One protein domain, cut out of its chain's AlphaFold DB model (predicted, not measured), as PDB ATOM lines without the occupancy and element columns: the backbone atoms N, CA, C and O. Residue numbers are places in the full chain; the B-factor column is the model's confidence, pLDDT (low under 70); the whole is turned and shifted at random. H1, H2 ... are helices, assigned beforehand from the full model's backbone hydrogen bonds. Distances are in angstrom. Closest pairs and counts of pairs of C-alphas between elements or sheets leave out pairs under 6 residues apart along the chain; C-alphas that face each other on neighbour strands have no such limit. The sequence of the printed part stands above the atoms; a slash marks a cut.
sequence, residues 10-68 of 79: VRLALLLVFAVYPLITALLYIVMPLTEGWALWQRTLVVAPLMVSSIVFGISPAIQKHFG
ATOM      1  N   VAL A  10     184.340 146.423 174.578       74.12
ATOM      2  CA  VAL A  10     183.627 146.778 173.337       74.12
ATOM      3  C   VAL A  10     183.001 145.545 172.692       74.12
ATOM      4  O   VAL A  10     181.832 145.584 172.328       74.12
ATOM      5  N   ARG A  11     183.738 144.430 172.597       71.62
ATOM      6  CA  ARG A  11     183.193 143.158 172.087       71.62
ATOM      7  C   ARG A  11     182.039 142.643 172.942       71.62
ATOM      8  O   ARG A  11     181.035 142.204 172.393       71.62
ATOM      9  N   LEU A  12     182.159 142.737 174.265       68.44
ATOM     10  CA  LEU A  12     181.088 142.370 175.189       68.44
ATOM     11  C   LEU A  12     179.864 143.274 175.014       68.44
ATOM     12  O   LEU A  12     178.755 142.762 174.932       68.44
ATOM     13  N   ALA A  13     180.057 144.590 174.893       75.81
ATOM     14  CA  ALA A  13     178.972 145.531 174.630       75.81
ATOM     15  C   ALA A  13     178.277 145.247 173.289       75.81
ATOM     16  O   ALA A  13     177.053 145.227 173.238       75.81
ATOM     17  N   LEU A  14     179.035 144.962 172.225       79.19
ATOM     18  CA  LEU A  14     178.484 144.580 170.922       79.19
ATOM     19  C   LEU A  14     177.678 143.283 170.995       79.19
ATOM     20  O   LEU A  14     176.580 143.246 170.459       79.19
ATOM     21  N   LEU A  15     178.176 142.255 171.688       74.25
ATOM     22  CA  LEU A  15     177.437 141.007 171.919       74.25
ATOM     23  C   LEU A  15     176.146 141.247 172.707       74.25
ATOM     24  O   LEU A  15     175.106 140.692 172.367       74.25
ATOM     25  N   LEU A  16     176.205 142.108 173.726       73.12
ATOM     26  CA  LEU A  16     175.042 142.540 174.497       73.12
ATOM     27  C   LEU A  16     174.009 143.214 173.600       73.12
ATOM     28  O   LEU A  16     172.850 142.822 173.616       73.12
ATOM     29  N   VAL A  17     174.430 144.179 172.780       77.31
ATOM     30  CA  VAL A  17     173.550 144.854 171.821       77.31
ATOM     31  C   VAL A  17     172.966 143.842 170.839       77.31
ATOM     32  O   VAL A  17     171.762 143.845 170.630       77.31
ATOM     33  N   PHE A  18     173.774 142.927 170.305       82.19
ATOM     34  CA  PHE A  18     173.310 141.907 169.363       82.19
ATOM     35  C   PHE A  18     172.320 140.912 169.978       82.19
ATOM     36  O   PHE A  18     171.472 140.391 169.266       82.19
ATOM     37  N   ALA A  19     172.414 140.643 171.281       72.44
ATOM     38  CA  ALA A  19     171.481 139.776 171.994       72.44
ATOM     39  C   ALA A  19     170.202 140.522 172.413       72.44
ATOM     40  O   ALA A  19     169.097 140.000 172.279       72.44
ATOM     41  N   VAL A  20     170.343 141.754 172.906       75.31
ATOM     42  CA  VAL A  20     169.239 142.589 173.399       75.31
ATOM     43  C   VAL A  20     168.385 143.112 172.247       75.31
ATOM     44  O   VAL A  20     167.164 143.128 172.357       75.31
ATOM     45  N   TYR A  21     169.000 143.518 171.136       77.69
ATOM     46  CA  TYR A  21     168.305 144.114 169.997       77.69
ATOM     47  C   TYR A  21     167.185 143.221 169.433       77.69
ATOM     48  O   TYR A  21     166.036 143.656 169.466       77.69
ATOM     49  N   PRO A  22     167.438 141.964 169.008       79.62
ATOM     50  CA  PRO A  22     166.382 141.093 168.499       79.62
ATOM     51  C   PRO A  22     165.349 140.736 169.571       79.62
ATOM     52  O   PRO A  22     164.179 140.567 169.240       79.62
ATOM     53  N   LEU A  23     165.741 140.666 170.850       76.75
ATOM     54  CA  LEU A  23     164.809 140.437 171.953       76.75
ATOM     55  C   LEU A  23     163.808 141.592 172.070       76.75
ATOM     56  O   LEU A  23     162.607 141.348 172.103       76.75
ATOM     57  N   ILE A  24     164.295 142.838 172.086       75.88
ATOM     58  CA  ILE A  24     163.448 144.037 172.114       75.88
ATOM     59  C   ILE A  24     162.565 144.080 170.867       75.88
ATOM     60  O   ILE A  24     161.366 144.317 170.986       75.88
ATOM     61  N   THR A  25     163.123 143.820 169.683       81.31
ATOM     62  CA  THR A  25     162.365 143.812 168.424       81.31
ATOM     63  C   THR A  25     161.254 142.765 168.436       81.31
ATOM     64  O   THR A  25     160.128 143.089 168.074       81.31
ATOM     65  N   ALA A  26     161.525 141.540 168.896       80.06
ATOM     66  CA  ALA A  26     160.520 140.487 169.013       80.06
ATOM     67  C   ALA A  26     159.437 140.850 170.039       80.06
ATOM     68  O   ALA A  26     158.250 140.711 169.752       80.06
ATOM     69  N   LEU A  27     159.833 141.380 171.202       74.88
ATOM     70  CA  LEU A  27     158.896 141.863 172.217       74.88
ATOM     71  C   LEU A  27     157.984 142.947 171.641       74.88
ATOM     72  O   LEU A  27     156.776 142.888 171.819       74.88
ATOM     73  N   LEU A  28     158.556 143.919 170.929       76.00
ATOM     74  CA  LEU A  28     157.804 144.996 170.295       76.00
ATOM     75  C   LEU A  28     156.842 144.456 169.243       76.00
ATOM     76  O   LEU A  28     155.692 144.871 169.237       76.00
ATOM     77  N   TYR A  29     157.272 143.512 168.408       79.94
ATOM     78  CA  TYR A  29     156.416 142.898 167.392       79.94
ATOM     79  C   TYR A  29     155.271 142.072 167.978       79.94
ATOM     80  O   TYR A  29     154.219 141.986 167.357       79.94
ATOM     81  N   ILE A  30     155.449 141.480 169.160       79.00
ATOM     82  CA  ILE A  30     154.389 140.746 169.865       79.00
ATOM     83  C   ILE A  30     153.458 141.715 170.592       79.00
ATOM     84  O   ILE A  30     152.240 141.571 170.552       79.00
ATOM     85  N   VAL A  31     154.025 142.718 171.263       71.62
ATOM     86  CA  VAL A  31     153.264 143.660 172.082       71.62
ATOM     87  C   VAL A  31     152.491 144.638 171.209       71.62
ATOM     88  O   VAL A  31     151.353 144.941 171.548       71.62
ATOM     89  N   MET A  32     153.053 145.112 170.090       72.31
ATOM     90  CA  MET A  32     152.399 146.052 169.169       72.31
ATOM     91  C   MET A  32     150.975 145.627 168.787       72.31
ATOM     92  O   MET A  32     150.070 146.399 169.106       72.31
ATOM     93  N   PRO A  33     150.740 144.438 168.198       75.38
ATOM     94  CA  PRO A  33     149.392 143.995 167.850       75.38
ATOM     95  C   PRO A  33     148.524 143.770 169.095       75.38
ATOM     96  O   PRO A  33     147.342 144.090 169.087       75.38
ATOM     97  N   LEU A  34     149.103 143.306 170.209       65.88
ATOM     98  CA  LEU A  34     148.370 143.079 171.465       65.88
ATOM     99  C   LEU A  34     147.865 144.359 172.140       65.88
ATOM    100  O   LEU A  34     147.005 144.313 173.013       65.88
ATOM    101  N   THR A  35     148.449 145.493 171.780       70.69
ATOM    102  CA  THR A  35     148.186 146.791 172.402       70.69
ATOM    103  C   THR A  35     147.635 147.803 171.399       70.69
ATOM    104  O   THR A  35     147.629 149.006 171.671       70.69
ATOM    105  N   GLU A  36     147.174 147.341 170.233       67.19
ATOM    106  CA  GLU A  36     146.336 148.149 169.348       67.19
ATOM    107  C   GLU A  36     145.058 148.561 170.098       67.19
ATOM    108  O   GLU A  36     144.341 147.732 170.653       67.19
ATOM    109  N   GLY A  37     144.818 149.872 170.190       74.31
ATOM    110  CA  GLY A  37     143.697 150.454 170.939       74.31
ATOM    111  C   GLY A  37     143.988 150.812 172.404       74.31
ATOM    112  O   GLY A  37     143.157 151.461 173.034       74.31
ATOM    113  N   TRP A  38     145.159 150.459 172.951       75.75
ATOM    114  CA  TRP A  38     145.539 150.826 174.322       75.75
ATOM    115  C   TRP A  38     146.126 152.239 174.370       75.75
ATOM    116  O   TRP A  38     146.890 152.649 173.493       75.75
ATOM    117  N   ALA A  39     145.812 152.987 175.427       79.25
ATOM    118  CA  ALA A  39     146.434 154.279 175.670       79.25
ATOM    119  C   ALA A  39     147.938 154.100 175.944       79.25
ATOM    120  O   ALA A  39     148.377 153.100 176.518       79.25
ATOM    121  N   LEU A  40     148.741 155.095 175.558       78.50
ATOM    122  CA  LEU A  40     150.207 155.005 175.562       78.50
ATOM    123  C   LEU A  40     150.781 154.596 176.933       78.50
ATOM    124  O   LEU A  40     151.721 153.811 176.988       78.50
ATOM    125  N   TRP A  41     150.159 155.045 178.028       79.31
ATOM    126  CA  TRP A  41     150.542 154.715 179.406       79.31
ATOM    127  C   TRP A  41     150.294 153.247 179.795       79.31
ATOM    128  O   TRP A  41     151.066 152.683 180.566       79.31
ATOM    129  N   GLN A  42     149.253 152.608 179.248       79.50
ATOM    130  CA  GLN A  42     148.964 151.187 179.483       79.50
ATOM    131  C   GLN A  42     149.973 150.322 178.726       79.50
ATOM    132  O   GLN A  42     150.492 149.347 179.264       79.50
ATOM    133  N   ARG A  43     150.328 150.744 177.503       78.69
ATOM    134  CA  ARG A  43     151.442 150.172 176.738       78.69
ATOM    135  C   ARG A  43     152.742 150.225 177.529       78.69
ATOM    136  O   ARG A  43     153.372 149.189 177.703       78.69
ATOM    137  N   THR A  44     153.152 151.390 178.028       80.94
ATOM    138  CA  THR A  44     154.412 151.511 178.782       80.94
ATOM    139  C   THR A  44     154.381 150.765 180.111       80.94
ATOM    140  O   THR A  44     155.398 150.168 180.463       80.94
ATOM    141  N   LEU A  45     153.235 150.714 180.802       85.94
ATOM    142  CA  LEU A  45     153.058 149.908 182.017       85.94
ATOM    143  C   LEU A  45     153.290 148.415 181.787       85.94
ATOM    144  O   LEU A  45     153.789 147.748 182.684       85.94
ATOM    145  N   VAL A  46     152.942 147.891 180.609       81.69
ATOM    146  CA  VAL A  46     153.184 146.485 180.254       81.69
ATOM    147  C   VAL A  46     154.595 146.303 179.702       81.69
ATOM    148  O   VAL A  46     155.325 145.425 180.147       81.69
ATOM    149  N   VAL A  47     155.017 147.155 178.768       80.44
ATOM    150  CA  VAL A  47     156.309 147.044 178.075       80.44
ATOM    151  C   VAL A  47     157.488 147.165 179.039       80.44
ATOM    152  O   VAL A  47     158.441 146.399 178.920       80.44
ATOM    153  N   ALA A  48     157.446 148.097 179.994       82.75
ATOM    154  CA  ALA A  48     158.554 148.336 180.915       82.75
ATOM    155  C   ALA A  48     158.907 147.106 181.780       82.75
ATOM    156  O   ALA A  48     160.054 146.654 181.710       82.75
ATOM    157  N   PRO A  49     157.982 146.504 182.554       83.62
ATOM    158  CA  PRO A  49     158.293 145.318 183.347       83.62
ATOM    159  C   PRO A  49     158.615 144.102 182.475       83.62
ATOM    160  O   PRO A  49     159.450 143.290 182.870       83.62
ATOM    161  N   LEU A  50     158.019 143.984 181.284       82.38
ATOM    162  CA  LEU A  50     158.307 142.888 180.354       82.38
ATOM    163  C   LEU A  50     159.731 142.999 179.793       82.38
ATOM    164  O   LEU A  50     160.456 142.003 179.767       82.38
ATOM    165  N   MET A  51     160.176 144.209 179.435       81.62
ATOM    166  CA  MET A  51     161.566 144.469 179.048       81.62
ATOM    167  C   MET A  51     162.534 144.180 180.198       81.62
ATOM    168  O   MET A  51     163.497 143.441 180.004       81.62
ATOM    169  N   VAL A  52     162.273 144.709 181.399       82.12
ATOM    170  CA  VAL A  52     163.151 144.503 182.564       82.12
ATOM    171  C   VAL A  52     163.243 143.020 182.920       82.12
ATOM    172  O   VAL A  52     164.345 142.503 183.078       82.12
ATOM    173  N   SER A  53     162.114 142.310 182.962       79.62
ATOM    174  CA  SER A  53     162.089 140.872 183.249       79.62
ATOM    175  C   SER A  53     162.821 140.080 182.169       79.62
ATOM    176  O   SER A  53     163.621 139.209 182.489       79.62
ATOM    177  N   SER A  54     162.638 140.417 180.890       79.56
ATOM    178  CA  SER A  54     163.339 139.739 179.792       79.56
ATOM    179  C   SER A  54     164.851 139.983 179.827       79.56
ATOM    180  O   SER A  54     165.636 139.091 179.514       79.56
ATOM    181  N   ILE A  55     165.298 141.163 180.262       76.12
ATOM    182  CA  ILE A  55     166.726 141.443 180.437       76.12
ATOM    183  C   ILE A  55     167.275 140.695 181.663       76.12
ATOM    184  O   ILE A  55     168.314 140.047 181.568       76.12
ATOM    185  N   VAL A  56     166.575 140.714 182.798       76.69
ATOM    186  CA  VAL A  56     167.031 140.074 184.047       76.69
ATOM    187  C   VAL A  56     166.974 138.542 183.982       76.69
ATOM    188  O   VAL A  56     167.862 137.881 184.512       76.69
ATOM    189  N   PHE A  57     165.974 137.963 183.315       69.25
ATOM    190  CA  PHE A  57     165.781 136.509 183.214       69.25
ATOM    191  C   PHE A  57     166.188 135.911 181.863       69.25
ATOM    192  O   PHE A  57     166.328 134.698 181.766       69.25
ATOM    193  N   GLY A  58     166.388 136.717 180.821       68.06
ATOM    194  CA  GLY A  58     166.855 136.254 179.511       68.06
ATOM    195  C   GLY A  58     168.306 136.647 179.260       68.06
ATOM    196  O   GLY A  58     169.173 135.788 179.108       68.06
ATOM    197  N   ILE A  59     168.590 137.952 179.265       66.75
ATOM    198  CA  ILE A  59     169.913 138.492 178.911       66.75
ATOM    199  C   ILE A  59     170.956 138.206 179.994       66.75
ATOM    200  O   ILE A  59     172.022 137.689 179.671       66.75
ATOM    201  N   SER A  60     170.664 138.480 181.268       66.31
ATOM    202  CA  SER A  60     171.574 138.179 182.381       66.31
ATOM    203  C   SER A  60     172.006 136.710 182.399       66.31
ATOM    204  O   SER A  60     173.213 136.479 182.425       66.31
ATOM    205  N   PRO A  61     171.111 135.704 182.317       62.50
ATOM    206  CA  PRO A  61     171.540 134.312 182.246       62.50
ATOM    207  C   PRO A  61     172.145 133.928 180.898       62.50
ATOM    208  O   PRO A  61     173.040 133.098 180.889       62.50
ATOM    209  N   ALA A  62     171.746 134.512 179.764       64.19
ATOM    210  CA  ALA A  62     172.407 134.244 178.482       64.19
ATOM    211  C   ALA A  62     173.864 134.729 178.490       64.19
ATOM    212  O   ALA A  62     174.761 133.994 178.080       64.19
ATOM    213  N   ILE A  63     174.121 135.916 179.044       63.19
ATOM    214  CA  ILE A  63     175.469 136.441 179.269       63.19
ATOM    215  C   ILE A  63     176.180 135.598 180.316       63.19
ATOM    216  O   ILE A  63     177.293 135.164 180.063       63.19
ATOM    217  N   GLN A  64     175.556 135.290 181.452       61.22
ATOM    218  CA  GLN A  64     176.146 134.392 182.445       61.22
ATOM    219  C   GLN A  64     176.317 132.962 181.929       61.22
ATOM    220  O   GLN A  64     177.080 132.227 182.519       61.22
ATOM    221  N   LYS A  65     175.672 132.524 180.848       58.09
ATOM    222  CA  LYS A  65     175.875 131.200 180.236       58.09
ATOM    223  C   LYS A  65     176.987 131.238 179.190       58.09
ATOM    224  O   LYS A  65     177.775 130.304 179.112       58.09
ATOM    225  N   HIS A  66     177.095 132.329 178.430       59.22
ATOM    226  CA  HIS A  66     178.141 132.527 177.418       59.22
ATOM    227  C   HIS A  66     179.479 132.993 178.028       59.22
ATOM    228  O   HIS A  66     180.543 132.580 177.583       59.22
ATOM    229  N   PHE A  67     179.427 133.808 179.085       55.16
ATOM    230  CA  PHE A  67     180.553 134.257 179.914       55.16
ATOM    231  C   PHE A  67     180.636 133.527 181.266       55.16
ATOM    232  O   PHE A  67     181.576 133.760 182.016       55.16
ATOM    233  N   GLY A  68     179.726 132.607 181.600       49.06
ATOM    234  CA  GLY A  68     179.827 131.773 182.816       49.06
ATOM    235  C   GLY A  68     180.960 130.775 182.783       49.06
ATOM    236  O   GLY A  68     181.472 130.404 183.829       49.06
TER     237      GLY A  68
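AT A GLANCE: This is residues 10 to 68 of the 79 residues of an uncharacterized protein of Rhizobium sp. LCM 4573 (UniProt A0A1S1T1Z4). Two long helices, H2 and H1, fold back on each other as a helical hairpin, crossing at a slant and joined by a tight loop at one end. Residues 36 to 42 stick out at that end, and the whole has the outline of a rod, 41 by 16 by 16 A. The printed part has 59 residues, with two named helices in the order H1, H2 and no named strand; the class is all helix. It is loose, with a radius of gyration of the C-alphas of 13.4 A.

IN THESE COORDINATES: The longest helix by residues, H2, covers residues 40 to 66 and measures 35.9 A from first to last C-alpha, starting at C-alpha 40 (150.207, 155.005, 175.562) and ending at C-alpha 66 (178.141, 132.527, 177.418). H1 covers residues 10 to 34, 35.5 A long, from C-alpha 10 at (183.627, 146.778, 173.337).

HOW THE PARTS SIT: H2 and H1 touch, and their closest C-alphas, those of Ile 59 and Val 20, are 6.9 A apart. They run opposite ways at a steep tilt of 38 degrees and form a hairpin. O i to N i+4 pairs are within hydrogen-bond range in 20 of 23 cases in H2 and 17 of 21 in H1.

THE WHOLE: The two C-alphas farthest apart, those of Gly 37 and Gly 68, are 42.4 A apart. The printed part has no cut, and the link from H1 to H2 is tight. Mean pLDDT of the printed part is 74.1; residues 12, 34, 36 and 57 to 68 are under 70.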